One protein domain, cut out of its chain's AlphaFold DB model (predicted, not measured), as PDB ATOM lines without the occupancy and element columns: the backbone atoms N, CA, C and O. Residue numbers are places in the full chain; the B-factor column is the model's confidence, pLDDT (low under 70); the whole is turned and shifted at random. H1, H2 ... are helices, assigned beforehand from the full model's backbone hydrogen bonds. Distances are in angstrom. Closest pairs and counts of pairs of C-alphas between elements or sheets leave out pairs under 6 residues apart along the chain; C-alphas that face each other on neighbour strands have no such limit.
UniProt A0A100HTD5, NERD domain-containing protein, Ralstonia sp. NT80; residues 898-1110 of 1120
ATOM      1  N   ASP A 898     253.433 273.957 305.684       62.66
ATOM      2  CA  ASP A 898     252.619 272.796 305.274       62.66
ATOM      3  C   ASP A 898     251.172 272.800 305.814       62.66
ATOM      4  O   ASP A 898     250.255 272.402 305.099       62.66
ATOM      5  N   LEU A 899     250.941 273.293 307.038       67.75
ATOM      6  CA  LEU A 899     249.603 273.354 307.649       67.75
ATOM      7  C   LEU A 899     248.785 274.598 307.257       67.75
ATOM      8  O   LEU A 899     247.561 274.526 307.191       67.75
ATOM      9  N   THR A 900     249.442 275.722 306.969       77.81
ATOM     10  CA  THR A 900     248.795 277.027 306.717       77.81
ATOM     11  C   THR A 900     248.648 277.347 305.231       77.81
ATOM     12  O   THR A 900     247.764 278.097 304.824       77.81
ATOM     13  N   THR A 901     249.489 276.750 304.388       84.06
ATOM     14  CA  THR A 901     249.461 276.919 302.927       84.06
ATOM     15  C   THR A 901     248.066 276.716 302.322       84.06
ATOM     16  O   THR A 901     247.668 277.534 301.487       84.06
ATOM     17  N   PRO A 902     247.264 275.713 302.746       83.38
ATOM     18  CA  PRO A 902     245.913 275.535 302.214       83.38
ATOM     19  C   PRO A 902     245.001 276.743 302.454       83.38
ATOM     20  O   PRO A 902     244.188 277.062 301.588       83.38
ATOM     21  N   TRP A 903     245.182 277.447 303.578       83.56
ATOM     22  CA  TRP A 903     244.362 278.576 304.023       83.56
ATOM     23  C   TRP A 903     244.655 279.823 303.185       83.56
ATOM     24  O   TRP A 903     243.739 280.477 302.692       83.56
ATOM     25  N   ILE A 904     245.935 280.093 302.914       88.38
ATOM     26  CA  ILE A 904     246.354 281.183 302.018       88.38
ATOM     27  C   ILE A 904     245.808 280.964 300.610       88.38
ATOM     28  O   ILE A 904     245.242 281.874 300.002       88.38
ATOM     29  N   ILE A 905     245.955 279.745 300.084       88.50
ATOM     30  CA  ILE A 905     245.453 279.409 298.749       88.50
ATOM     31  C   ILE A 905     243.921 279.493 298.726       88.50
ATOM     32  O   ILE A 905     243.360 279.940 297.729       88.50
ATOM     33  N   HIS A 906     243.238 279.117 299.810       86.38
ATOM     34  CA  HIS A 906     241.789 279.266 299.940       86.38
ATOM     35  C   HIS A 906     241.345 280.735 299.867       86.38
ATOM     36  O   HIS A 906     240.431 281.063 299.105       86.38
ATOM     37  N   GLU A 907     242.013 281.637 300.590       85.00
ATOM     38  CA  GLU A 907     241.727 283.077 300.539       85.00
ATOM     39  C   GLU A 907     241.998 283.667 299.144       85.00
ATOM     40  O   GLU A 907     241.166 284.391 298.589       85.00
ATOM     41  N   LEU A 908     243.094 283.265 298.495       86.31
ATOM     42  CA  LEU A 908     243.371 283.637 297.104       86.31
ATOM     43  C   LEU A 908     242.362 283.030 296.119       86.31
ATOM     44  O   LEU A 908     242.042 283.641 295.103       86.31
ATOM     45  N   ALA A 909     241.815 281.849 296.404       83.38
ATOM     46  CA  ALA A 909     240.752 281.259 295.602       83.38
ATOM     47  C   ALA A 909     239.427 282.019 295.762       83.38
ATOM     48  O   ALA A 909     238.634 282.040 294.816       83.38
ATOM     49  N   LYS A 910     239.153 282.652 296.913       83.00
ATOM     50  CA  LYS A 910     237.984 283.536 297.097       83.00
ATOM     51  C   LYS A 910     238.115 284.802 296.257       83.00
ATOM     52  O   LYS A 910     237.184 285.094 295.506       83.00
ATOM     53  N   ASN A 911     239.278 285.458 296.319       81.62
ATOM     54  CA  ASN A 911     239.596 286.702 295.610       81.62
ATOM     55  C   ASN A 911     240.849 286.536 294.722       81.62
ATOM     56  O   ASN A 911     241.954 286.915 295.125       81.62
ATOM     57  N   PRO A 912     240.706 285.977 293.505       81.38
ATOM     58  CA  PRO A 912     241.845 285.644 292.655       81.38
ATOM     59  C   PRO A 912     242.564 286.885 292.117       81.38
ATOM     60  O   PRO A 912     241.925 287.803 291.604       81.38
ATOM     61  N   HIS A 913     243.900 286.876 292.172       86.75
ATOM     62  CA  HIS A 913     244.760 287.919 291.601       86.75
ATOM     63  C   HIS A 913     245.656 287.358 290.486       86.75
ATOM     64  O   HIS A 913     246.260 286.300 290.691       86.75
ATOM     65  N   PRO A 914     245.837 288.057 289.347       87.50
ATOM     66  CA  PRO A 914     246.713 287.597 288.267       87.50
ATOM     67  C   PRO A 914     248.151 287.286 288.709       87.50
ATOM     68  O   PRO A 914     248.712 286.276 288.279       87.50
ATOM     69  N   ASP A 915     248.726 288.075 289.623       88.56
ATOM     70  CA  ASP A 915     250.107 287.873 290.097       88.56
ATOM     71  C   ASP A 915     250.299 286.591 290.925       88.56
ATOM     72  O   ASP A 915     251.424 286.109 291.055       88.56
ATOM     73  N   ALA A 916     249.215 285.996 291.441       88.81
ATOM     74  CA  ALA A 916     249.266 284.711 292.139       88.81
ATOM     75  C   ALA A 916     249.460 283.526 291.175       88.81
ATOM     76  O   ALA A 916     249.854 282.443 291.607       88.81
ATOM     77  N   THR A 917     249.199 283.704 289.870       89.44
ATOM     78  CA  THR A 917     249.136 282.608 288.883       89.44
ATOM     79  C   THR A 917     250.389 281.739 288.899       89.44
ATOM     80  O   THR A 917     250.284 280.518 288.942       89.44
ATOM     81  N   LEU A 918     251.582 282.344 288.882       87.12
ATOM     82  CA  LEU A 918     252.839 281.594 288.829       87.12
ATOM     83  C   LEU A 918     253.102 280.823 290.132       87.12
ATOM     84  O   LEU A 918     253.499 279.661 290.076       87.12
ATOM     85  N   GLY A 919     252.808 281.437 291.282       87.06
ATOM     86  CA  GLY A 919     252.929 280.799 292.595       87.06
ATOM     87  C   GLY A 919     251.948 279.638 292.782       87.06
ATOM     88  O   GLY A 919     252.310 278.628 293.373       87.06
ATOM     89  N   LEU A 920     250.739 279.726 292.221       90.81
ATOM     90  CA  LEU A 920     249.713 278.679 292.312       90.81
ATOM     91  C   LEU A 920     250.024 277.435 291.457       90.81
ATOM     92  O   LEU A 920     249.629 276.329 291.821       90.81
ATOM     93  N   GLN A 921     250.764 277.576 290.349       90.62
ATOM     94  CA  GLN A 921     251.085 276.456 289.440       90.62
ATOM     95  C   GLN A 921     251.922 275.347 290.097       90.62
ATOM     96  O   GLN A 921     251.877 274.197 289.662       90.62
ATOM     97  N   LYS A 922     252.675 275.648 291.163       87.69
ATOM     98  CA  LYS A 922     253.445 274.620 291.883       87.69
ATOM     99  C   LYS A 922     252.563 273.693 292.724       87.69
ATOM    100  O   LYS A 922     252.936 272.546 292.929       87.69
ATOM    101  N   PHE A 923     251.391 274.169 293.148       88.81
ATOM    102  CA  PHE A 923     250.469 273.424 294.008       88.81
ATOM    103  C   PHE A 923     249.489 272.540 293.232       88.81
ATOM    104  O   PHE A 923     248.852 271.689 293.831       88.81
ATOM    105  N   VAL A 924     249.395 272.678 291.904       89.56
ATOM    106  CA  VAL A 924     248.607 271.764 291.046       89.56
ATOM    107  C   VAL A 924     249.400 270.547 290.553       89.56
ATOM    108  O   VAL A 924     248.915 269.780 289.723       89.56
ATOM    109  N   ARG A 925     250.627 270.374 291.054       88.50
ATOM    110  CA  ARG A 925     251.440 269.159 290.890       88.50
ATOM    111  C   ARG A 925     250.986 268.077 291.882       88.50
ATOM    112  O   ARG A 925     250.259 268.405 292.819       88.50
ATOM    113  N   PRO A 926     251.405 266.806 291.713       87.25
ATOM    114  CA  PRO A 926     251.099 265.755 292.680       87.25
ATOM    115  C   PRO A 926     251.468 266.200 294.109       87.25
ATOM    116  O   PRO A 926     252.589 266.681 294.307       87.25
ATOM    117  N   PRO A 927     250.548 266.092 295.089       87.12
ATOM    118  CA  PRO A 927     250.807 266.525 296.458       87.12
ATOM    119  C   PRO A 927     252.021 265.814 297.064       87.12
ATOM    120  O   PRO A 927     252.207 264.612 296.870       87.12
ATOM    121  N   SER A 928     252.834 266.547 297.831       81.19
ATOM    122  CA  SER A 928     253.907 265.933 298.617       81.19
ATOM    123  C   SER A 928     253.326 265.273 299.864       81.19
ATOM    124  O   SER A 928     252.716 265.933 300.704       81.19
ATOM    125  N   PHE A 929     253.547 263.967 299.998       79.06
ATOM    126  CA  PHE A 929     253.108 263.173 301.150       79.06
ATOM    127  C   PHE A 929     254.228 262.921 302.174       79.06
ATOM    128  O   PHE A 929     254.057 262.121 303.095       79.06
ATOM    129  N   GLU A 930     255.377 263.583 302.010       73.31
ATOM    130  CA  GLU A 930     256.518 263.492 302.931       73.31
ATOM    131  C   GLU A 930     256.409 264.464 304.120       73.31
ATOM    132  O   GLU A 930     257.057 264.246 305.145       73.31
ATOM    133  N   GLY A 931     255.570 265.502 303.998       67.06
ATOM    134  CA  GLY A 931     255.334 266.525 305.021       67.06
ATOM    135  C   GLY A 931     254.506 266.054 306.225       67.06
ATOM    136  O   GLY A 931     254.091 264.895 306.327       67.06
ATOM    137  N   THR A 932     254.248 266.969 307.164       63.62
ATOM    138  CA  THR A 932     253.515 266.675 308.413       63.62
ATOM    139  C   THR A 932     252.002 266.540 308.223       63.62
ATOM    140  O   THR A 932     251.350 265.935 309.073       63.62
ATOM    141  N   SER A 933     251.444 267.043 307.111       74.06
ATOM    142  CA  SER A 933     250.004 267.001 306.812       74.06
ATOM    143  C   SER A 933     249.697 266.616 305.355       74.06
ATOM    144  O   SER A 933     249.550 267.481 304.487       74.06
ATOM    145  N   PRO A 934     249.546 265.308 305.070       78.94
ATOM    146  CA  PRO A 934     249.040 264.800 303.791       78.94
ATOM    147  C   PRO A 934     247.713 265.432 303.348       78.94
ATOM    148  O   PRO A 934     247.526 265.739 302.173       78.94
ATOM    149  N   GLN A 935     246.787 265.630 304.290       79.88
ATOM    150  CA  GLN A 935     245.460 266.192 304.036       79.88
ATOM    151  C   GLN A 935     245.559 267.655 303.592       79.88
ATOM    152  O   GLN A 935     244.940 268.031 302.596       79.88
ATOM    153  N   GLY A 936     246.399 268.446 304.269       80.81
ATOM    154  CA  GLY A 936     246.663 269.835 303.897       80.81
ATOM    155  C   GLY A 936     247.256 269.950 302.492       80.81
ATOM    156  O   GLY A 936     246.812 270.773 301.698       80.81
ATOM    157  N   ALA A 937     248.180 269.062 302.115       85.12
ATOM    158  CA  ALA A 937     248.753 269.063 300.768       85.12
ATOM    159  C   ALA A 937     247.692 268.834 299.667       85.12
ATOM    160  O   ALA A 937     247.707 269.513 298.637       85.12
ATOM    161  N   VAL A 938     246.737 267.920 299.890       88.25
ATOM    162  CA  VAL A 938     245.610 267.692 298.964       88.25
ATOM    163  C   VAL A 938     244.669 268.900 298.928       88.25
ATOM    164  O   VAL A 938     244.183 269.273 297.861       88.25
ATOM    165  N   GLU A 939     244.427 269.551 300.063       86.19
ATOM    166  CA  GLU A 939     243.591 270.751 300.126       86.19
ATOM    167  C   GLU A 939     244.212 271.934 299.366       86.19
ATOM    168  O   GLU A 939     243.537 272.575 298.556       86.19
ATOM    169  N   ALA A 940     245.512 272.182 299.556       87.50
ATOM    170  CA  ALA A 940     246.272 273.173 298.795       87.50
ATOM    171  C   ALA A 940     246.167 272.918 297.282       87.50
ATOM    172  O   ALA A 940     245.912 273.847 296.513       87.50
ATOM    173  N   PHE A 941     246.279 271.653 296.865       90.00
ATOM    174  CA  PHE A 941     246.094 271.233 295.476       90.00
ATOM    175  C   PHE A 941     244.699 271.575 294.934       90.00
ATOM    176  O   PHE A 941     244.575 272.176 293.862       90.00
ATOM    177  N   LEU A 942     243.637 271.269 295.684       89.31
ATOM    178  CA  LEU A 942     242.261 271.566 295.274       89.31
ATOM    179  C   LEU A 942     241.985 273.074 295.205       89.31
ATOM    180  O   LEU A 942     241.417 273.548 294.217       89.31
ATOM    181  N   ASN A 943     242.399 273.839 296.217       88.25
ATOM    182  CA  ASN A 943     242.194 275.287 296.248       88.25
ATOM    183  C   ASN A 943     242.989 275.989 295.129       88.25
ATOM    184  O   ASN A 943     242.476 276.926 294.512       88.25
ATOM    185  N   ALA A 944     244.187 275.500 294.786       90.44
ATOM    186  CA  ALA A 944     244.989 276.052 293.695       90.44
ATOM    187  C   ALA A 944     244.327 275.838 292.326       90.44
ATOM    188  O   ALA A 944     244.295 276.762 291.510       90.44
ATOM    189  N   ILE A 945     243.726 274.663 292.094       90.06
ATOM    190  CA  ILE A 945     242.925 274.395 290.888       90.06
ATOM    191  C   ILE A 945     241.769 275.394 290.777       90.06
ATOM    192  O   ILE A 945     241.533 275.936 289.697       90.06
ATOM    193  N   VAL A 946     241.064 275.666 291.881       87.44
ATOM    194  CA  VAL A 946     239.954 276.632 291.895       87.44
ATOM    195  C   VAL A 946     240.435 278.042 291.583       87.44
ATOM    196  O   VAL A 946     239.827 278.723 290.755       87.44
ATOM    197  N   ALA A 947     241.516 278.482 292.226       88.50
ATOM    198  CA  ALA A 947     242.081 279.806 292.009       88.50
ATOM    199  C   ALA A 947     242.510 280.001 290.543       88.50
ATOM    200  O   ALA A 947     242.114 280.983 289.914       88.50
ATOM    201  N   LEU A 948     243.239 279.038 289.966       90.56
ATOM    202  CA  LEU A 948     243.681 279.083 288.566       90.56
ATOM    203  C   LEU A 948     242.509 279.042 287.576       90.56
ATOM    204  O   LEU A 948     242.502 279.812 286.615       90.56
ATOM    205  N   ALA A 949     241.492 278.219 287.847       87.62
ATOM    206  CA  ALA A 949     240.281 278.158 287.032       87.62
ATOM    207  C   ALA A 949     239.537 279.503 287.014       87.62
ATOM    208  O   ALA A 949     239.151 279.982 285.948       87.62
ATOM    209  N   LYS A 950     239.385 280.162 288.174       85.69
ATOM    210  CA  LYS A 950     238.768 281.497 288.262       85.69
ATOM    211  C   LYS A 950     239.591 282.586 287.564       85.69
ATOM    212  O   LYS A 950     239.010 283.542 287.059       85.69
ATOM    213  N   LEU A 951     240.916 282.436 287.513       87.62
ATOM    214  CA  LEU A 951     241.821 283.318 286.762       87.62
ATOM    215  C   LEU A 951     241.812 283.048 285.247       87.62
ATOM    216  O   LEU A 951     242.411 283.809 284.493       87.62
ATOM    217  N   GLY A 952     241.164 281.970 284.787       85.62
ATOM    218  CA  GLY A 952     241.204 281.542 283.388       85.62
ATOM    219  C   GLY A 952     242.587 281.059 282.933       85.62
ATOM    220  O   GLY A 952     242.871 281.046 281.734       85.62
ATOM    221  N   ALA A 953     243.464 280.683 283.870       87.56
ATOM    222  CA  ALA A 953     244.816 280.223 283.582       87.56
ATOM    223  C   ALA A 953     244.826 278.723 283.246       87.56
ATOM    224  O   ALA A 953     244.218 277.915 283.938       87.56
ATOM    225  N   ASN A 954     245.560 278.321 282.205       86.69
ATOM    226  CA  ASN A 954     245.746 276.901 281.901       86.69
ATOM    227  C   ASN A 954     246.730 276.253 282.885       86.69
ATOM    228  O   ASN A 954     247.739 276.860 283.253       86.69
ATOM    229  N   LEU A 955     246.475 274.999 283.260       89.50
ATOM    230  CA  LEU A 955     247.410 274.213 284.067       89.50
ATOM    231  C   LEU A 955     248.660 273.853 283.251       89.50
ATOM    232  O   LEU A 955     248.543 273.378 282.116       89.50
ATOM    233  N   GLN A 956     249.845 274.051 283.828       84.69
ATOM    234  CA  GLN A 956     251.102 273.627 283.211       84.69
ATOM    235  C   GLN A 956     251.211 272.096 283.182       84.69
ATOM    236  O   GLN A 956     250.826 271.410 284.127       84.69
ATOM    237  N   GLN A 957     251.729 271.560 282.076       75.00
ATOM    238  CA  GLN A 957     252.063 270.141 281.964       75.00
ATOM    239  C   GLN A 957     253.461 269.893 282.532       75.00
ATOM    240  O   GLN A 957     254.359 270.713 282.339       75.00
ATOM    241  N   TYR A 958     253.642 268.749 283.188       76.06
ATOM    242  CA  TYR A 958     254.929 268.291 283.701       76.06
ATOM    243  C   TYR A 958     255.090 266.792 283.437       76.06
ATOM    244  O   TYR A 958     254.097 266.057 283.431       76.06
ATOM    245  N   ASP A 959     256.330 266.351 283.230       77.06
ATOM    246  CA  ASP A 959     256.659 264.946 282.986       77.06
ATOM    247  C   ASP A 959     256.506 264.141 284.282       77.06
ATOM    248  O   ASP A 959     257.228 264.365 285.253       77.06
ATOM    249  N   ALA A 960     255.542 263.219 284.305       80.00
ATOM    250  CA  ALA A 960     255.327 262.320 285.434       80.00
ATOM    251  C   ALA A 960     256.397 261.217 285.452       80.00
ATOM    252  O   ALA A 960     256.598 260.528 284.450       80.00
ATOM    253  N   GLY A 961     257.054 261.024 286.595       81.56
ATOM    254  CA  GLY A 961     258.048 259.972 286.817       81.56
ATOM    255  C   GLY A 961     257.442 258.613 287.182       81.56
ATOM    256  O   GLY A 961     258.136 257.597 287.128       81.56
ATOM    257  N   SER A 962     256.152 258.572 287.530       87.81
ATOM    258  CA  SER A 962     255.416 257.362 287.914       87.81
ATOM    259  C   SER A 962     253.973 257.358 287.389       87.81
ATOM    260  O   SER A 962     253.439 258.377 286.944       87.81
ATOM    261  N   VAL A 963     253.326 256.190 287.441       88.56
ATOM    262  CA  VAL A 963     251.920 256.025 287.037       88.56
ATOM    263  C   VAL A 963     250.992 256.807 287.970       88.56
ATOM    264  O   VAL A 963     250.011 257.405 287.524       88.56
ATOM    265  N   GLU A 964     251.314 256.847 289.258       89.31
ATOM    266  CA  GLU A 964     250.543 257.557 290.266       89.31
ATOM    267  C   GLU A 964     250.676 259.084 290.120       89.31
ATOM    268  O   GLU A 964     249.673 259.793 290.210       89.31
ATOM    269  N   GLU A 965     251.863 259.605 289.793       89.94
ATOM    270  CA  GLU A 965     252.032 261.023 289.429       89.94
ATOM    271  C   GLU A 965     251.236 261.387 288.166       89.94
ATOM    272  O   GLU A 965     250.593 262.439 288.110       89.94
ATOM    273  N   ALA A 966     251.215 260.499 287.166       90.56
ATOM    274  CA  ALA A 966     250.418 260.693 285.956       90.56
ATOM    275  C   ALA A 966     248.906 260.723 286.255       90.56
ATOM    276  O   ALA A 966     248.167 261.499 285.634       90.56
ATOM    277  N   ALA A 967     248.443 259.928 287.229       92.19
ATOM    278  CA  ALA A 967     247.059 259.940 287.689       92.19
ATOM    279  C   ALA A 967     246.699 261.269 288.377       92.19
ATOM    280  O   ALA A 967     245.676 261.863 288.036       92.19
ATOM    281  N   TRP A 968     247.549 261.794 289.268       92.56
ATOM    282  CA  TRP A 968     247.345 263.113 289.893       92.56
ATOM    283  C   TRP A 968     247.318 264.253 288.867       92.56
ATOM    284  O   TRP A 968     246.430 265.109 288.914       92.56
ATOM    285  N   ASN A 969     248.215 264.226 287.879       90.62
ATOM    286  CA  ASN A 969     248.213 265.200 286.783       90.62
ATOM    287  C   ASN A 969     246.914 265.136 285.963       90.62
ATOM    288  O   ASN A 969     246.299 266.165 285.673       90.62
ATOM    289  N   SER A 970     246.457 263.930 285.615       91.00
ATOM    290  CA  SER A 970     245.201 263.733 284.876       91.00
ATOM    291  C   SER A 970     243.982 264.170 285.695       91.00
ATOM    292  O   SER A 970     243.065 264.803 285.169       91.00
ATOM    293  N   ALA A 971     243.986 263.898 287.000       92.00
ATOM    294  CA  ALA A 971     242.966 264.353 287.935       92.00
ATOM    295  C   ALA A 971     242.883 265.883 288.016       92.00
ATOM    296  O   ALA A 971     241.776 266.422 287.956       92.00
ATOM    297  N   ALA A 972     244.020 266.587 288.072       91.88
ATOM    298  CA  ALA A 972     244.053 268.051 288.069       91.88
ATOM    299  C   ALA A 972     243.354 268.626 286.827       91.88
ATOM    300  O   ALA A 972     242.540 269.542 286.930       91.88
ATOM    301  N   GLN A 973     243.602 268.031 285.653       90.44
ATOM    302  CA  GLN A 973     242.972 268.429 284.389       90.44
ATOM    303  C   GLN A 973     241.456 268.204 284.395       90.44
ATOM    304  O   GLN A 973     240.706 269.049 283.899       90.44
ATOM    305  N   VAL A 974     240.991 267.077 284.947       90.56
ATOM    306  CA  VAL A 974     239.557 266.786 285.102       90.56
ATOM    307  C   VAL A 974     238.907 267.793 286.052       90.56
ATOM    308  O   VAL A 974     237.903 268.401 285.694       90.56
ATOM    309  N   LEU A 975     239.485 268.012 287.234       89.88
ATOM    310  CA  LEU A 975     238.940 268.920 288.245       89.88
ATOM    311  C   LEU A 975     238.922 270.373 287.759       89.88
ATOM    312  O   LEU A 975     237.911 271.051 287.910       89.88
ATOM    313  N   HIS A 976     239.985 270.832 287.100       89.19
ATOM    314  CA  HIS A 976     240.033 272.162 286.494       89.19
ATOM    315  C   HIS A 976     238.934 272.352 285.442       89.19
ATOM    316  O   HIS A 976     238.260 273.380 285.427       89.19
ATOM    317  N   ALA A 977     238.693 271.337 284.604       86.69
ATOM    318  CA  ALA A 977     237.593 271.354 283.640       86.69
ATOM    319  C   ALA A 977     236.226 271.509 284.319       86.69
ATOM    320  O   ALA A 977     235.401 272.294 283.865       86.69
ATOM    321  N   ILE A 978     236.008 270.772 285.412       85.00
ATOM    322  CA  ILE A 978     234.760 270.812 286.181       85.00
ATOM    323  C   ILE A 978     234.545 272.200 286.801       85.00
ATOM    324  O   ILE A 978     233.422 272.695 286.810       85.00
ATOM    325  N   VAL A 979     235.603 272.844 287.304       83.44
ATOM    326  CA  VAL A 979     235.488 274.153 287.967       83.44
ATOM    327  C   VAL A 979     235.235 275.294 286.976       83.44
ATOM    328  O   VAL A 979     234.432 276.178 287.284       83.44
ATOM    329  N   CYS A 980     235.878 275.284 285.803       79.06
ATOM    330  CA  CYS A 980     235.677 276.321 284.784       79.06
ATOM    331  C   CYS A 980     234.233 276.375 284.253       79.06
ATOM    332  O   CYS A 980     233.749 277.448 283.889       79.06
ATOM    333  N   ASP A 981     233.527 275.244 284.237       67.62
ATOM    334  CA  ASP A 981     232.277 275.086 283.497       67.62
ATOM    335  C   ASP A 981     231.064 275.044 284.450       67.62
ATOM    336  O   ASP A 981     230.525 273.996 284.797       67.62
ATOM    337  N   GLY A 982     230.635 276.229 284.902       52.88
ATOM    338  CA  GLY A 982     229.588 276.410 285.920       52.88
ATOM    339  C   GLY A 982     228.153 275.997 285.545       52.88
ATOM    340  O   GLY A 982     227.309 275.963 286.438       52.88
ATOM    341  N   GLU A 983     227.867 275.659 284.284       47.72
ATOM    342  CA  GLU A 983     226.598 275.074 283.816       47.72
ATOM    343  C   GLU A 983     226.895 274.093 282.666       47.72
ATOM    344  O   GLU A 983     227.359 274.495 281.600       47.72
ATOM    345  N   ILE A 984     226.678 272.790 282.876       50.59
ATOM    346  CA  ILE A 984     227.062 271.743 281.914       50.59
ATOM    347  C   ILE A 984     226.122 271.780 280.697       50.59
ATOM    348  O   ILE A 984     224.985 271.310 280.761       50.59
ATOM    349  N   ALA A 985     226.599 272.320 279.575       50.19
ATOM    350  CA  ALA A 985     225.991 272.143 278.257       50.19
ATOM    351  C   ALA A 985     226.456 270.817 277.614       50.19
ATOM    352  O   ALA A 985     227.563 270.344 277.868       50.19
ATOM    353  N   SER A 986     225.645 270.231 276.723       51.84
ATOM    354  CA  SER A 986     225.900 268.899 276.135       51.84
ATOM    355  C   SER A 986     227.223 268.771 275.366       51.84
ATOM    356  O   SER A 986     227.763 267.680 275.269       51.84
ATOM    357  N   ALA A 987     227.774 269.868 274.833       53.03
ATOM    358  CA  ALA A 987     229.057 269.870 274.118       53.03
ATOM    359  C   ALA A 987     230.295 269.840 275.048       53.03
ATOM    360  O   ALA A 987     231.423 269.697 274.575       53.03
ATOM    361  N   GLN A 988     230.109 270.017 276.361       61.06
ATOM    362  CA  GLN A 988     231.182 270.057 277.364       61.06
ATOM    363  C   GLN A 988     231.318 268.756 278.162       61.06
ATOM    364  O   GLN A 988     232.424 268.455 278.619       61.06
ATOM    365  N   GLU A 989     230.261 267.938 278.241       61.75
ATOM    366  CA  GLU A 989     230.346 266.563 278.763       61.75
ATOM    367  C   GLU A 989     231.426 265.758 278.022       61.75
ATOM    368  O   GLU A 989     232.229 265.073 278.657       61.75
ATOM    369  N   ASP A 990     231.546 265.956 276.705       68.25
ATOM    370  CA  ASP A 990     232.556 265.309 275.865       68.25
ATOM    371  C   ASP A 990     233.998 265.636 276.301       68.25
ATOM    372  O   ASP A 990     234.871 264.766 276.284       68.25
ATOM    373  N   LYS A 991     234.280 266.871 276.745       75.25
ATOM    374  CA  LYS A 991     235.632 267.276 277.183       75.25
ATOM    375  C   LYS A 991     236.009 266.661 278.529       75.25
ATOM    376  O   LYS A 991     237.155 266.242 278.708       75.25
ATOM    377  N   ILE A 992     235.065 266.612 279.471       83.00
ATOM    378  CA  ILE A 992     235.270 265.969 280.776       83.00
ATOM    379  C   ILE A 992     235.423 264.461 280.582       83.00
ATOM    380  O   ILE A 992     236.328 263.867 281.164       83.00
ATOM    381  N   GLU A 993     234.619 263.845 279.711       83.88
ATOM    382  CA  GLU A 993     234.719 262.415 279.416       83.88
ATOM    383  C   GLU A 993     236.072 262.047 278.785       83.88
ATOM    384  O   GLU A 993     236.675 261.042 279.166       83.88
ATOM    385  N   VAL A 994     236.590 262.863 277.859       86.19
ATOM    386  CA  VAL A 994     237.921 262.646 277.262       86.19
ATOM    387  C   VAL A 994     239.025 262.716 278.320       86.19
ATOM    388  O   VAL A 994     239.871 261.824 278.372       86.19
ATOM    389  N   ARG A 995     239.004 263.727 279.197       88.69
ATOM    390  CA  ARG A 995     239.990 263.861 280.287       88.69
ATOM    391  C   ARG A 995     239.853 262.749 281.329       88.69
ATOM    392  O   ARG A 995     240.853 262.225 281.809       88.69
ATOM    393  N   TRP A 996     238.630 262.318 281.629       92.50
ATOM    394  CA  TRP A 996     238.386 261.176 282.510       92.50
ATOM    395  C   TRP A 996     238.964 259.876 281.933       92.50
ATOM    396  O   TRP A 996     239.568 259.094 282.662       92.50
ATOM    397  N   LYS A 997     238.850 259.653 280.616       90.69
ATOM    398  CA  LYS A 997     239.476 258.494 279.956       90.69
ATOM    399  C   LYS A 997     241.000 258.498 280.088       90.69
ATOM    400  O   LYS A 997     241.572 257.421 280.208       90.69
ATOM    401  N   GLN A 998     241.645 259.667 280.100       89.62
ATOM    402  CA  GLN A 998     243.090 259.770 280.350       89.62
ATOM    403  C   GLN A 998     243.440 259.332 281.777       89.62
ATOM    404  O   GLN A 998     244.359 258.541 281.958       89.62
ATOM    405  N   LEU A 999     242.647 259.741 282.772       92.50
ATOM    406  CA  LEU A 999     242.808 259.261 284.148       92.50
ATOM    407  C   LEU A 999     242.617 257.735 284.250       92.50
ATOM    408  O   LEU A 999     243.396 257.064 284.918       92.50
ATOM    409  N   GLU A1000     241.628 257.161 283.556       90.62
ATOM    410  CA  GLU A1000     241.433 255.700 283.532       90.62
ATOM    411  C   GLU A1000     242.607 254.942 282.883       90.62
ATOM    412  O   GLU A1000     242.881 253.804 283.265       90.62
ATOM    413  N   GLN A1001     243.309 255.551 281.920       91.50
ATOM    414  CA  GLN A1001     244.478 254.953 281.258       91.50
ATOM    415  C   GLN A1001     245.695 254.837 282.186       91.50
ATOM    416  O   GLN A1001     246.540 253.978 281.945       91.50
ATOM    417  N   CYS A1002     245.751 255.614 283.272       89.75
ATOM    418  CA  CYS A1002     246.745 255.446 284.338       89.75
ATOM    419  C   CYS A1002     246.508 254.177 285.181       89.75
ATOM    420  O   CYS A1002     247.311 253.850 286.044       89.75
ATOM    421  N   GLY A1003     245.420 253.436 284.949       91.56
ATOM    422  CA  GLY A1003     245.083 252.227 285.694       91.56
ATOM    423  C   GLY A1003     244.113 252.490 286.845       91.56
ATOM    424  O   GLY A1003     244.120 253.539 287.488       91.56
ATOM    425  N   ALA A1004     243.245 251.510 287.113       90.94
ATOM    426  CA  ALA A1004     242.137 251.675 288.053       90.94
ATOM    427  C   ALA A1004     242.591 251.895 289.505       90.94
ATOM    428  O   ALA A1004     241.903 252.589 290.249       90.94
ATOM    429  N   ALA A1005     243.733 251.324 289.902       90.62
ATOM    430  CA  ALA A1005     244.275 251.472 291.248       90.62
ATOM    431  C   ALA A1005     244.726 252.911 291.529       90.62
ATOM    432  O   ALA A1005     244.199 253.539 292.444       90.62
ATOM    433  N   ALA A1006     245.601 253.457 290.679       91.94
ATOM    434  CA  ALA A1006     246.078 254.833 290.778       91.94
ATOM    435  C   ALA A1006     244.940 255.852 290.600       91.94
ATOM    436  O   ALA A1006     244.843 256.811 291.359       91.94
ATOM    437  N   ALA A1007     244.027 255.625 289.647       94.62
ATOM    438  CA  ALA A1007     242.879 256.507 289.452       94.62
ATOM    439  C   ALA A1007     241.948 256.543 290.677       94.62
ATOM    440  O   ALA A1007     241.474 257.614 291.055       94.62
ATOM    441  N   LEU A1008     241.673 255.389 291.300       93.81
ATOM    442  CA  LEU A1008     240.827 255.325 292.492       93.81
ATOM    443  C   LEU A1008     241.493 255.986 293.702       93.81
ATOM    444  O   LEU A1008     240.795 256.690 294.423       93.81
ATOM    445  N   ASP A1009     242.801 255.789 293.904       92.44
ATOM    446  CA  ASP A1009     243.557 256.404 295.006       92.44
ATOM    447  C   ASP A1009     243.410 257.931 294.979       92.44
ATOM    448  O   ASP A1009     242.959 258.540 295.949       92.44
ATOM    449  N   VAL A1010     243.659 258.552 293.820       92.81
ATOM    450  CA  VAL A1010     243.512 260.007 293.652       92.81
ATOM    451  C   VAL A1010     242.074 260.457 293.915       92.81
ATOM    452  O   VAL A1010     241.845 261.436 294.624       92.81
ATOM    453  N   VAL A1011     241.085 259.737 293.376       93.00
ATOM    454  CA  VAL A1011     239.663 260.049 293.594       93.00
ATOM    455  C   VAL A1011     239.291 259.933 295.074       93.00
ATOM    456  O   VAL A1011     238.578 260.796 295.582       93.00
ATOM    457  N   MET A1012     239.778 258.910 295.777       91.44
ATOM    458  CA  MET A1012     239.550 258.719 297.207       91.44
ATOM    459  C   MET A1012     240.135 259.876 298.013       91.44
ATOM    460  O   MET A1012     239.421 260.454 298.829       91.44
ATOM    461  N   TRP A1013     241.400 260.235 297.779       88.62
ATOM    462  CA  TRP A1013     242.058 261.332 298.491       88.62
ATOM    463  C   TRP A1013     241.365 262.670 298.253       88.62
ATOM    464  O   TRP A1013     241.108 263.401 299.209       88.62
ATOM    465  N   VAL A1014     240.997 262.964 297.005       89.81
ATOM    466  CA  VAL A1014     240.252 264.180 296.668       89.81
ATOM    467  C   VAL A1014     238.894 264.196 297.365       89.81
ATOM    468  O   VAL A1014     238.565 265.195 297.993       89.81
ATOM    469  N   GLU A1015     238.110 263.114 297.298       86.81
ATOM    470  CA  GLU A1015     236.758 263.088 297.869       86.81
ATOM    471  C   GLU A1015     236.745 263.028 299.409       86.81
ATOM    472  O   GLU A1015     235.881 263.663 300.016       86.81
ATOM    473  N   LYS A1016     237.698 262.332 300.054       82.56
ATOM    474  CA  LYS A1016     237.817 262.269 301.527       82.56
ATOM    475  C   LYS A1016     238.192 263.629 302.143       82.56
ATOM    476  O   LYS A1016     237.758 263.918 303.252       82.56
ATOM    477  N   ASN A1017     238.937 264.480 301.432       76.56
ATOM    478  CA  ASN A1017     239.457 265.750 301.967       76.56
ATOM    479  C   ASN A1017     238.645 266.994 301.551       76.56
ATOM    480  O   ASN A1017     239.087 268.123 301.743       76.56
ATOM    481  N   ARG A1018     237.426 266.825 301.017       67.81
ATOM    482  CA  ARG A1018     236.582 267.955 300.573       67.81
ATOM    483  C   ARG A1018     236.031 268.809 301.709       67.81
ATOM    484  O   ARG A1018     235.787 269.996 301.493       67.81
ATOM    485  N   SER A1019     235.798 268.216 302.881       51.88
ATOM    486  CA  SER A1019     235.081 268.843 304.003       51.88
ATOM    487  C   SER A1019     235.719 270.149 304.486       51.88
ATOM    488  O   SER A1019     235.002 271.034 304.940       51.88
ATOM    489  N   PHE A1020     237.033 270.301 304.315       47.88
ATOM    490  CA  PHE A1020     237.782 271.498 304.708       47.88
ATOM    491  C   PHE A1020     237.561 272.699 303.767       47.88
ATOM    492  O   PHE A1020     237.659 273.843 304.190       47.88
ATOM    493  N   THR A1021     237.121 272.468 302.522       45.41
ATOM    494  CA  THR A1021     236.889 273.533 301.516       45.41
ATOM    495  C   THR A1021     235.484 274.162 301.557       45.41
ATOM    496  O   THR A1021     235.159 275.011 300.723       45.41
ATOM    497  N   GLY A1022     234.637 273.748 302.509       45.25
ATOM    498  CA  GLY A1022     233.224 274.124 302.599       45.25
ATOM    499  C   GLY A1022     232.323 273.297 301.667       45.25
ATOM    500  O   GLY A1022     232.665 272.992 300.526       45.25
ATOM    501  N   SER A1023     231.125 272.936 302.138       39.22
ATOM    502  CA  SER A1023     230.176 272.013 301.480       39.22
ATOM    503  C   SER A1023     229.658 272.447 300.093       39.22
ATOM    504  O   SER A1023     228.993 271.661 299.416       39.22
ATOM    505  N   ASN A1024     230.004 273.658 299.638       41.84
ATOM    506  CA  ASN A1024     229.648 274.227 298.333       41.84
ATOM    507  C   ASN A1024     230.776 274.162 297.274       41.84
ATOM    508  O   ASN A1024     230.626 274.744 296.195       41.84
ATOM    509  N   SER A1025     231.902 273.481 297.526       51.19
ATOM    510  CA  SER A1025     233.029 273.473 296.582       51.19
ATOM    511  C   SER A1025     232.739 272.661 295.301       51.19
ATOM    512  O   SER A1025     232.408 271.470 295.327       51.19
ATOM    513  N   ARG A1026     232.881 273.324 294.138       62.81
ATOM    514  CA  ARG A1026     232.768 272.742 292.778       62.81
ATOM    515  C   ARG A1026     233.929 271.793 292.423       62.81
ATOM    516  O   ARG A1026     233.943 271.219 291.340       62.81
ATOM    517  N   THR A1027     234.898 271.620 293.318       75.38
ATOM    518  CA  THR A1027     236.138 270.858 293.117       75.38
ATOM    519  C   THR A1027     235.935 269.389 293.484       75.38
ATOM    520  O   THR A1027     236.342 268.922 294.543       75.38
ATOM    521  N   SER A1028     235.221 268.653 292.633       82.75
ATOM    522  CA  SER A1028     234.911 267.247 292.893       82.75
ATOM    523  C   SER A1028     234.637 266.457 291.637       82.75
ATOM    524  O   SER A1028     234.049 266.962 290.683       82.75
ATOM    525  N   PHE A1029     234.964 265.169 291.689       86.25
ATOM    526  CA  PHE A1029     234.555 264.220 290.670       86.25
ATOM    527  C   PHE A1029     233.057 263.906 290.737       86.25
ATOM    528  O   PHE A1029     232.482 263.470 289.747       86.25
ATOM    529  N   LEU A1030     232.388 264.114 291.872       80.00
ATOM    530  CA  LEU A1030     230.966 263.837 292.059       80.00
ATOM    531  C   LEU A1030     230.139 265.133 292.152       80.00
ATOM    532  O   LEU A1030     230.375 265.949 293.043       80.00
ATOM    533  N   PRO A1031     229.095 265.308 291.313       75.06
ATOM    534  CA  PRO A1031     228.459 264.289 290.468       75.06
ATOM    535  C   PRO A1031     229.004 264.167 289.029       75.06
ATOM    536  O   PRO A1031     228.592 263.238 288.335       75.06
ATOM    537  N   ALA A1032     229.885 265.064 288.572       78.19
ATOM    538  CA  ALA A1032     230.253 265.216 287.155       78.19
ATOM    539  C   ALA A1032     230.784 263.928 286.484       78.19
ATOM    540  O   ALA A1032     230.414 263.605 285.361       78.19
ATOM    541  N   CYS A1033     231.580 263.139 287.202       86.06
ATOM    542  CA  CYS A1033     232.218 261.904 286.746       86.06
ATOM    543  C   CYS A1033     231.604 260.643 287.385       86.06
ATOM    544  O   CYS A1033     232.249 259.595 287.451       86.06
ATOM    545  N   ALA A1034     230.346 260.697 287.849       84.50
ATOM    546  CA  ALA A1034     229.714 259.612 288.614       84.50
ATOM    547  C   ALA A1034     229.777 258.230 287.933       84.50
ATOM    548  O   ALA A1034     229.946 257.211 288.605       84.50
ATOM    549  N   ARG A1035     229.661 258.173 286.596       86.56
ATOM    550  CA  ARG A1035     229.762 256.916 285.833       86.56
ATOM    551  C   ARG A1035     231.149 256.285 285.956       86.56
ATOM    552  O   ARG A1035     231.240 255.071 286.137       86.56
ATOM    553  N   GLY A1036     232.188 257.106 285.839       89.38
ATOM    554  CA  GLY A1036     233.581 256.695 285.922       89.38
ATOM    555  C   GLY A1036     233.982 256.300 287.337       89.38
ATOM    556  O   GLY A1036     234.485 255.203 287.552       89.38
ATOM    557  N   VAL A1037     233.648 257.133 288.326       91.94
ATOM    558  CA  VAL A1037     233.922 256.850 289.746       91.94
ATOM    559  C   VAL A1037     233.262 255.534 290.178       91.94
ATOM    560  O   VAL A1037     233.897 254.693 290.808       91.94
ATOM    561  N   ARG A1038     232.017 255.277 289.749       92.06
ATOM    562  CA  ARG A1038     231.352 253.987 289.994       92.06
ATOM    563  C   ARG A1038     232.073 252.811 289.325       92.06
ATOM    564  O   ARG A1038     232.108 251.724 289.893       92.06
ATOM    565  N   LYS A1039     232.607 252.990 288.112       93.50
ATOM    566  CA  LYS A1039     233.376 251.943 287.419       93.50
ATOM    567  C   LYS A1039     234.637 251.591 288.212       93.50
ATOM    568  O   LYS A1039     234.880 250.407 288.416       93.50
ATOM    569  N   LEU A1040     235.372 252.588 288.704       94.44
ATOM    570  CA  LEU A1040     236.545 252.374 289.559       94.44
ATOM    571  C   LEU A1040     236.172 251.662 290.868       94.44
ATOM    572  O   LEU A1040     236.815 250.683 291.226       94.44
ATOM    573  N   ALA A1041     235.081 252.075 291.523       94.12
ATOM    574  CA  ALA A1041     234.590 251.424 292.741       94.12
ATOM    575  C   ALA A1041     234.224 249.943 292.524       94.12
ATOM    576  O   ALA A1041     234.515 249.105 293.369       94.12
ATOM    577  N   ARG A1042     233.632 249.589 291.373       94.44
ATOM    578  CA  ARG A1042     233.372 248.178 291.029       94.44
ATOM    579  C   ARG A1042     234.662 247.374 290.906       94.44
ATOM    580  O   ARG A1042     234.697 246.254 291.393       94.44
ATOM    581  N   ILE A1043     235.691 247.935 290.267       94.31
ATOM    582  CA  ILE A1043     236.994 247.271 290.106       94.31
ATOM    583  C   ILE A1043     237.666 247.079 291.472       94.31
ATOM    584  O   ILE A1043     238.188 246.008 291.746       94.31
ATOM    585  N   ALA A1044     237.576 248.068 292.365       93.38
ATOM    586  CA  ALA A1044     238.140 248.003 293.716       93.38
ATOM    587  C   ALA A1044     237.591 246.849 294.575       93.38
ATOM    588  O   ALA A1044     238.283 246.323 295.446       93.38
ATOM    589  N   LEU A1045     236.332 246.472 294.339       93.56
ATOM    590  CA  LEU A1045     235.642 245.393 295.051       93.56
ATOM    591  C   LEU A1045     235.839 244.018 294.406       93.56
ATOM    592  O   LEU A1045     235.266 243.043 294.889       93.56
ATOM    593  N   GLN A1046     236.619 243.921 293.327       91.88
ATOM    594  CA  GLN A1046     237.024 242.634 292.773       91.88
ATOM    595  C   GLN A1046     238.122 242.003 293.645       91.88
ATOM    596  O   GLN A1046     238.898 242.691 294.313       91.88
ATOM    597  N   GLN A1047     238.171 240.672 293.655       84.19
ATOM    598  CA  GLN A1047     239.106 239.911 294.492       84.19
ATOM    599  C   GLN A1047     240.571 240.086 294.053       84.19
ATOM    600  O   GLN A1047     241.468 240.031 294.885       84.19
ATOM    601  N   ASP A1048     240.813 240.344 292.767       87.25
ATOM    602  CA  ASP A1048     242.129 240.546 292.149       87.25
ATOM    603  C   ASP A1048     242.617 242.009 292.176       87.25
ATOM    604  O   ASP A1048     243.646 242.339 291.584       87.25
ATOM    605  N   TYR A1049     241.907 242.898 292.877       90.00
ATOM    606  CA  TYR A1049     242.295 244.298 293.011       90.00
ATOM    607  C   TYR A1049     243.569 244.475 293.850       90.00
ATOM    608  O   TYR A1049     243.623 244.066 295.010       90.00
ATOM    609  N   SER A1050     244.568 245.164 293.290       87.56
ATOM    610  CA  SER A1050     245.805 245.537 293.983       87.56
ATOM    611  C   SER A1050     245.925 247.064 294.052       87.56
ATOM    612  O   SER A1050     245.953 247.709 292.999       87.56
ATOM    613  N   PRO A1051     245.945 247.671 295.253       87.81
ATOM    614  CA  PRO A1051     246.013 249.119 295.393       87.81
ATOM    615  C   PRO A1051     247.436 249.650 295.158       87.81
ATOM    616  O   PRO A1051     248.431 248.996 295.465       87.81
ATOM    617  N   THR A1052     247.526 250.887 294.672       88.06
ATOM    618  CA  THR A1052     248.776 251.637 294.475       88.06
ATOM    619  C   THR A1052     248.575 253.058 294.986       88.06
ATOM    620  O   THR A1052     247.492 253.607 294.794       88.06
ATOM    621  N   SER A1053     249.589 253.665 295.604       85.50
ATOM    622  CA  SER A1053     249.516 255.049 296.098       85.50
ATOM    623  C   SER A1053     250.901 255.695 296.174       85.50
ATOM    624  O   SER A1053     251.900 254.994 296.378       85.50
ATOM    625  N   LEU A1054     250.954 257.029 296.063       81.12
ATOM    626  CA  LEU A1054     252.161 257.835 296.303       81.12
ATOM    627  C   LEU A1054     252.537 257.940 297.787       81.12
ATOM    628  O   LEU A1054     253.650 258.358 298.088       81.12
ATOM    629  N   VAL A1055     251.657 257.557 298.718       74.06
ATOM    630  CA  VAL A1055     251.898 257.705 300.162       74.06
ATOM    631  C   VAL A1055     252.805 256.577 300.689       74.06
ATOM    632  O   VAL A1055     252.363 255.427 300.777       74.06
ATOM    633  N   PRO A1056     254.058 256.852 301.118       60.94
ATOM    634  CA  PRO A1056     255.006 255.792 301.481       60.94
ATOM    635  C   PRO A1056     254.670 255.084 302.805       60.94
ATOM    636  O   PRO A1056     254.914 253.887 302.944       60.94
ATOM    637  N   LYS A1057     254.102 255.807 303.786       57.66
ATOM    638  CA  LYS A1057     253.804 255.280 305.137       57.66
ATOM    639  C   LYS A1057     252.629 254.291 305.156       57.66
ATOM    640  O   LYS A1057     252.686 253.315 305.895       57.66
ATOM    641  N   LEU A1058     251.628 254.474 304.290       54.94
ATOM    642  CA  LEU A1058     250.475 253.563 304.172       54.94
ATOM    643  C   LEU A1058     250.841 252.196 303.575       54.94
ATOM    644  O   LEU A1058     250.092 251.239 303.734       54.94
ATOM    645  N   ARG A1059     252.022 252.064 302.954       48.78
ATOM    646  CA  ARG A1059     252.549 250.769 302.493       48.78
ATOM    647  C   ARG A1059     253.107 249.895 303.626       48.78
ATOM    648  O   ARG A1059     253.391 248.731 303.376       48.78
ATOM    649  N   ARG A1060     253.323 250.442 304.833       39.38
ATOM    650  CA  ARG A1060     253.945 249.729 305.969       39.38
ATOM    651  C   ARG A1060     252.970 249.303 307.072       39.38
ATOM    652  O   ARG A1060     253.380 248.510 307.908       39.38
ATOM    653  N   TRP A1061     251.740 249.825 307.096       45.34
ATOM    654  CA  TRP A1061     250.754 249.597 308.171       45.34
ATOM    655  C   TRP A1061     249.459 248.907 307.684       45.34
ATOM    656  O   TRP A1061     248.384 249.173 308.203       45.34
ATOM    657  N   ASP A1062     249.586 248.010 306.698       48.19
ATOM    658  CA  ASP A1062     248.647 246.909 306.400       48.19
ATOM    659  C   ASP A1062     247.163 247.203 306.071       48.19
ATOM    660  O   ASP A1062     246.337 246.333 306.324       48.19
ATOM    661  N   ASP A1063     246.766 248.323 305.429       67.88
ATOM    662  CA  ASP A1063     245.326 248.445 305.075       67.88
ATOM    663  C   ASP A1063     244.890 249.259 303.839       67.88
ATOM    664  O   ASP A1063     243.704 249.537 303.662       67.88
ATOM    665  N   LEU A1064     245.789 249.604 302.906       80.75
ATOM    666  CA  LEU A1064     245.410 250.426 301.736       80.75
ATOM    667  C   LEU A1064     244.291 249.791 300.877       80.75
ATOM    668  O   LEU A1064     243.434 250.489 300.330       80.75
ATOM    669  N   ALA A1065     244.278 248.458 300.756       85.69
ATOM    670  CA  ALA A1065     243.253 247.742 299.993       85.69
ATOM    671  C   ALA A1065     241.869 247.876 300.638       85.69
ATOM    672  O   ALA A1065     240.880 248.115 299.943       85.69
ATOM    673  N   THR A1066     241.797 247.744 301.959       86.69
ATOM    674  CA  THR A1066     240.562 247.908 302.723       86.69
ATOM    675  C   THR A1066     240.097 249.349 302.672       86.69
ATOM    676  O   THR A1066     238.925 249.580 302.406       86.69
ATOM    677  N   ASP A1067     240.999 250.322 302.790       86.31
ATOM    678  CA  ASP A1067     240.675 251.744 302.670       86.31
ATOM    679  C   ASP A1067     240.004 252.071 301.323       86.31
ATOM    680  O   ASP A1067     238.959 252.733 301.257       86.31
ATOM    681  N   HIS A1068     240.564 251.531 300.236       91.06
ATOM    682  CA  HIS A1068     239.998 251.641 298.893       91.06
ATOM    683  C   HIS A1068     238.634 250.953 298.788       91.06
ATOM    684  O   HIS A1068     237.729 251.479 298.134       91.06
ATOM    685  N   ARG A1069     238.451 249.795 299.434       92.81
ATOM    686  CA  ARG A1069     237.183 249.050 299.439       92.81
ATOM    687  C   ARG A1069     236.109 249.729 300.286       92.81
ATOM    688  O   ARG A1069     234.973 249.814 299.828       92.81
ATOM    689  N   ILE A1070     236.448 250.291 301.448       91.06
ATOM    690  CA  ILE A1070     235.554 251.127 302.268       91.06
ATOM    691  C   ILE A1070     235.089 252.321 301.437       91.06
ATOM    692  O   ILE A1070     233.886 252.582 301.328       91.06
ATOM    693  N   PHE A1071     236.027 253.013 300.780       91.44
ATOM    694  CA  PHE A1071     235.689 254.109 299.881       91.44
ATOM    695  C   PHE A1071     234.781 253.637 298.736       91.44
ATOM    696  O   PHE A1071     233.738 254.247 298.493       91.44
ATOM    697  N   ALA A1072     235.100 252.520 298.079       93.88
ATOM    698  CA  ALA A1072     234.302 251.960 296.993       93.88
ATOM    699  C   ALA A1072     232.877 251.573 297.426       93.88
ATOM    700  O   ALA A1072     231.920 251.894 296.717       93.88
ATOM    701  N   LEU A1073     232.709 250.953 298.598       93.12
ATOM    702  CA  LEU A1073     231.401 250.659 299.188       93.12
ATOM    703  C   LEU A1073     230.625 251.955 299.446       93.12
ATOM    704  O   LEU A1073     229.481 252.076 299.008       93.12
ATOM    705  N   SER A1074     231.263 252.978 300.025       89.75
ATOM    706  CA  SER A1074     230.632 254.291 300.234       89.75
ATOM    707  C   SER A1074     230.181 254.950 298.916       89.75
ATOM    708  O   SER A1074     229.084 255.514 298.829       89.75
ATOM    709  N   VAL A1075     230.975 254.808 297.847       88.44
ATOM    710  CA  VAL A1075     230.650 255.286 296.497       88.44
ATOM    711  C   VAL A1075     229.455 254.527 295.926       88.44
ATOM    712  O   VAL A1075     228.523 255.152 295.409       88.44
ATOM    713  N   LEU A1076     229.442 253.194 296.019       89.31
ATOM    714  CA  LEU A1076     228.328 252.373 295.543       89.31
ATOM    715  C   LEU A1076     227.052 252.616 296.350       89.31
ATOM    716  O   LEU A1076     225.977 252.653 295.762       89.31
ATOM    717  N   ARG A1077     227.148 252.897 297.649       84.56
ATOM    718  CA  ARG A1077     225.994 253.281 298.470       84.56
ATOM    719  C   ARG A1077     225.305 254.534 297.924       84.56
ATOM    720  O   ARG A1077     224.083 254.635 297.975       84.56
ATOM    721  N   ARG A1078     226.076 255.484 297.378       81.12
ATOM    722  CA  ARG A1078     225.566 256.753 296.827       81.12
ATOM    723  C   ARG A1078     225.188 256.684 295.340       81.12
ATOM    724  O   ARG A1078     224.269 257.390 294.919       81.12
ATOM    725  N   LEU A1079     225.921 255.913 294.530       82.88
ATOM    726  CA  LEU A1079     225.867 255.947 293.053       82.88
ATOM    727  C   LEU A1079     225.630 254.587 292.383       82.88
ATOM    728  O   LEU A1079     225.471 254.520 291.153       82.88
ATOM    729  N   GLY A1080     225.683 253.505 293.153       82.31
ATOM    730  CA  GLY A1080     225.496 252.145 292.671       82.31
ATOM    731  C   GLY A1080     224.075 251.896 292.175       82.31
ATOM    732  O   GLY A1080     223.183 252.736 292.285       82.31
ATOM    733  N   ARG A1081     223.895 250.746 291.533       82.06
ATOM    734  CA  ARG A1081     222.609 250.249 291.025       82.06
ATOM    735  C   ARG A1081     222.341 248.871 291.610       82.06
ATOM    736  O   ARG A1081     223.281 248.191 292.002       82.06
ATOM    737  N   LYS A1082     221.105 248.375 291.525       75.56
ATOM    738  CA  LYS A1082     220.781 246.991 291.930       75.56
ATOM    739  C   LYS A1082     221.710 245.911 291.347       75.56
ATOM    740  O   LYS A1082     221.993 244.927 292.014       75.56
ATOM    741  N   THR A1083     222.236 246.101 290.133       83.62
ATOM    742  CA  THR A1083     223.207 245.168 289.519       83.62
ATOM    743  C   THR A1083     224.518 245.039 290.302       83.62
ATOM    744  O   THR A1083     225.276 244.114 290.058       83.62
ATOM    745  N   ASP A1084     224.809 245.984 291.197       86.44
ATOM    746  CA  ASP A1084     225.990 245.988 292.062       86.44
ATOM    747  C   ASP A1084     225.771 245.195 293.357       86.44
ATOM    748  O   ASP A1084     226.727 244.920 294.075       86.44
ATOM    749  N   LEU A1085     224.527 244.804 293.660       84.06
ATOM    750  CA  LEU A1085     224.178 244.137 294.912       84.06
ATOM    751  C   LEU A1085     224.882 242.785 295.065       84.06
ATOM    752  O   LEU A1085     225.321 242.463 296.160       84.06
ATOM    753  N   GLU A1086     225.026 242.011 293.988       85.75
ATOM    754  CA  GLU A1086     225.757 240.737 294.031       85.75
ATOM    755  C   GLU A1086     227.235 240.935 294.364       85.75
ATOM    756  O   GLU A1086     227.782 240.172 295.153       85.75
ATOM    757  N   LEU A1087     227.861 241.988 293.828       89.12
ATOM    758  CA  LEU A1087     229.248 242.334 294.134       89.12
ATOM    759  C   LEU A1087     229.397 242.770 295.598       89.12
ATOM    760  O   LEU A1087     230.314 242.330 296.278       89.12
ATOM    761  N   VAL A1088     228.475 243.592 296.106       88.94
ATOM    762  CA  VAL A1088     228.489 244.056 297.504       88.94
ATOM    763  C   VAL A1088     228.198 242.917 298.486       88.94
ATOM    764  O   VAL A1088     228.815 242.852 299.545       88.94
ATOM    765  N   ARG A1089     227.305 241.982 298.132       85.81
ATOM    766  CA  ARG A1089     226.958 240.819 298.968       85.81
ATOM    767  C   ARG A1089     228.151 239.913 299.267       85.81
ATOM    768  O   ARG A1089     228.151 239.285 300.319       85.81
ATOM    769  N   GLN A1090     229.169 239.890 298.405       88.69
ATOM    770  CA  GLN A1090     230.407 239.136 298.645       88.69
ATOM    771  C   GLN A1090     231.172 239.626 299.882       88.69
ATOM    772  O   GLN A1090     231.956 238.869 300.441       88.69
ATOM    773  N   TRP A1091     230.920 240.863 300.318       88.25
ATOM    774  CA  TRP A1091     231.635 241.515 301.414       88.25
ATOM    775  C   TRP A1091     230.813 241.621 302.705       88.25
ATOM    776  O   TRP A1091     231.340 242.092 303.699       88.25
ATOM    777  N   ILE A1092     229.539 241.199 302.733       84.94
ATOM    778  CA  ILE A1092     228.664 241.331 303.922       84.94
ATOM    779  C   ILE A1092     229.201 240.558 305.136       84.94
ATOM    780  O   ILE A1092     229.026 241.001 306.268       84.94
ATOM    781  N   GLU A1093     229.849 239.422 304.890       82.06
ATOM    782  CA  GLU A1093     230.431 238.559 305.928       82.06
ATOM    783  C   GLU A1093     231.895 238.908 306.244       82.06
ATOM    784  O   GLU A1093     232.512 238.260 307.085       82.06
ATOM    785  N   ASP A1094     232.471 239.905 305.568       85.56
ATOM    786  CA  ASP A1094     233.840 240.342 305.828       85.56
ATOM    787  C   ASP A1094     233.921 241.046 307.191       85.56
ATOM    788  O   ASP A1094     233.109 241.922 307.497       85.56
ATOM    789  N   ALA A1095     234.909 240.679 308.007       74.50
ATOM    790  CA  ALA A1095     235.042 241.178 309.375       74.50
ATOM    791  C   ALA A1095     235.273 242.698 309.454       74.50
ATOM    792  O   ALA A1095     234.870 243.322 310.433       74.50
ATOM    793  N   VAL A1096     235.896 243.298 308.434       79.75
ATOM    794  CA  VAL A1096     236.235 244.730 308.407       79.75
ATOM    795  C   VAL A1096     235.285 245.494 307.483       79.75
ATOM    796  O   VAL A1096     234.771 246.558 307.829       79.75
ATOM    797  N   LEU A1097     235.002 244.943 306.303       84.88
ATOM    798  CA  LEU A1097     234.202 245.598 305.266       84.88
ATOM    799  C   LEU A1097     232.696 245.368 305.424       84.88
ATOM    800  O   LEU A1097     231.903 246.104 304.830       84.88
ATOM    801  N   GLY A1098     232.275 244.380 306.214       85.12
ATOM    802  CA  GLY A1098     230.890 243.927 306.240       85.12
ATOM    803  C   GLY A1098     229.890 244.952 306.750       85.12
ATOM    804  O   GLY A1098     228.802 245.053 306.186       85.12
ATOM    805  N   GLN A1099     230.255 245.800 307.717       81.81
ATOM    806  CA  GLN A1099     229.381 246.902 308.137       81.81
ATOM    807  C   GLN A1099     229.099 247.861 306.969       81.81
ATOM    808  O   GLN A1099     227.940 248.143 306.649       81.81
ATOM    809  N   TYR A1100     230.147 248.293 306.262       84.06
ATOM    810  CA  TYR A1100     230.023 249.150 305.082       84.06
ATOM    811  C   TYR A1100     229.256 248.453 303.952       84.06
ATOM    812  O   TYR A1100     228.452 249.085 303.261       84.06
ATOM    813  N   ALA A1101     229.459 247.146 303.774       86.88
ATOM    814  CA  ALA A1101     228.773 246.351 302.766       86.88
ATOM    815  C   ALA A1101     227.281 246.193 303.077       86.88
ATOM    816  O   ALA A1101     226.466 246.333 302.171       86.88
ATOM    817  N   ILE A1102     226.894 245.988 304.339       80.88
ATOM    818  CA  ILE A1102     225.492 245.933 304.777       80.88
ATOM    819  C   ILE A1102     224.804 247.276 304.546       80.88
ATOM    820  O   ILE A1102     223.715 247.324 303.972       80.88
ATOM    821  N   GLU A1103     225.436 248.376 304.957       79.38
ATOM    822  CA  GLU A1103     224.910 249.725 304.729       79.38
ATOM    823  C   GLU A1103     224.749 250.028 303.231       79.38
ATOM    824  O   GLU A1103     223.766 250.644 302.811       79.38
ATOM    825  N   THR A1104     225.686 249.543 302.414       81.62
ATOM    826  CA  THR A1104     225.641 249.655 300.954       81.62
ATOM    827  C   THR A1104     224.547 248.772 300.352       81.62
ATOM    828  O   THR A1104     223.760 249.243 299.535       81.62
ATOM    829  N   ALA A1105     224.426 247.514 300.776       79.75
ATOM    830  CA  ALA A1105     223.419 246.570 300.296       79.75
ATOM    831  C   ALA A1105     221.995 247.057 300.599       79.75
ATOM    832  O   ALA A1105     221.143 247.041 299.707       79.75
ATOM    833  N   LYS A1106     221.765 247.589 301.810       71.25
ATOM    834  CA  LYS A1106     220.509 248.255 302.200       71.25
ATOM    835  C   LYS A1106     220.154 249.417 301.269       71.25
ATOM    836  O   LYS A1106     218.981 249.631 300.985       71.25
ATOM    837  N   ALA A1107     221.147 250.154 300.770       67.62
ATOM    838  CA  ALA A1107     220.916 251.230 299.808       67.62
ATOM    839  C   ALA A1107     220.611 250.716 298.383       67.62
ATOM    840  O   ALA A1107     219.846 251.360 297.666       67.62
ATOM    841  N   LEU A1108     221.171 249.566 297.978       71.94
ATOM    842  CA  LEU A1108     221.084 249.026 296.610       71.94
ATOM    843  C   LEU A1108     219.865 248.124 296.326       71.94
ATOM    844  O   LEU A1108     219.399 248.095 295.186       71.94
ATOM    845  N   ASP A1109     219.340 247.371 297.301       63.97
ATOM    846  CA  ASP A1109     218.243 246.400 297.062       63.97
ATOM    847  C   ASP A1109     216.875 247.073 296.778       63.97
ATOM    848  O   ASP A1109     215.941 246.476 296.242       63.97
ATOM    849  N   VAL A1110     216.762 248.375 297.046       50.38
ATOM    850  CA  VAL A1110     215.500 249.139 297.021       50.38
ATOM    851  C   VAL A1110     215.166 249.712 295.616       50.38
ATOM    852  O   VAL A1110     214.177 250.423 295.427       50.38
TER     853      VAL A1110
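AT A GLANCE: This is residues 898 to 1110 of the 1120 residues of the protein "NERD domain-containing protein" of Ralstonia sp. NT80 (UniProt A0A100HTD5). Helix groups follow one another along the longest axis: H1, H2 and H3 side by side at one end, then the hairpin of H4 and H5, then the hairpin of H8 and H9, and the hairpin of H10 and H11 at the other end. H6 is in the middle between H4 and H8, steeply tilted to both, and the very short H7 packs on H3. The printed part has 213 residues with eleven named helices, H1 to H11 along the chain, and no named strand: all helix. It is compact, with a radius of gyration of the C-alphas of 17.4 A and spans of 55 by 44 by 30 A.

HOW THE PARTS SIT: H4, residues 963 to 980, forms a hairpin with H5, residues 986 to 1001, at a shallow tilt of 13 degrees; their closest C-alphas, of Ser 970 and Leu 999, are 5.1 A apart. Residues 963 to 971 of H4 touch H6, residues 1004 to 1016, closest at the C-alphas of Glu 964 and Ala 1006, 5.3 A, at a steep tilt of 49 degrees. Residues 972 to 980 of H4 touch H3, residues 934 to 950, closest at the C-alphas of Ala 949 and Cys 980, 5.4 A. H1, residues 901 to 910, touches H3, closest at the C-alphas of Ala 909 and Ala 947, 4.1 A. H2, residues 914 to 920, forms a hairpin with H3, closest at the C-alphas of Leu 920 and Ala 944, 5.6 A. H7, residues 1018 to 1021, touches H3, closest at the C-alphas of Glu 939 and Thr 1021, 7.4 A. H6 touches H8, residues 1034 to 1044, closest at the C-alphas of Ala 1004 and Leu 1040, 5.8 A, at a steep tilt of 62 degrees. H8 forms a hairpin with H9, residues 1064 to 1079, closest at the C-alphas of Ala 1041 and Ala 1072, 4.3 A. H9 touches H11, residues 1098 to 1108, closest at the C-alphas of Arg 1077 and Thr 1104, 4.4 A. H11 forms a hairpin with H10, residues 1082 to 1089, closest at the C-alphas of Lys 1082 and Leu 1108, 5.1 A. Every O i to N i+4 pair is within hydrogen-bond range in H1, H3, H4, H6, H8, H9 and H11, against 1 of 3 in H2, where 3 of 4 O i to N i+3 pairs are, 10 of 12 in H5 and 2 of 4 in H10; H7 is too short for such a pair.

IN THESE COORDINATES: H1 begins at C-alpha 901, (249.461, 276.919, 302.927), and H11 ends at C-alpha 1108, (221.084, 249.026, 296.610). H4 measures 26.1 A, H3 25.0 A, H5 23.8 A and H9 22.1 A.

THE WHOLE: The C-alphas farthest apart, of Asp 915 and Glu 1093, are 55.4 A apart. The printed part has no cut. The links H2 to H3, H3 to H4, H7 to H8 and H8 to H9 are long. Mean pLDDT of the printed part is 81.4; 34 residues are under 70, among them 981 to 990, 1018 to 1026 and 1056 to 1063.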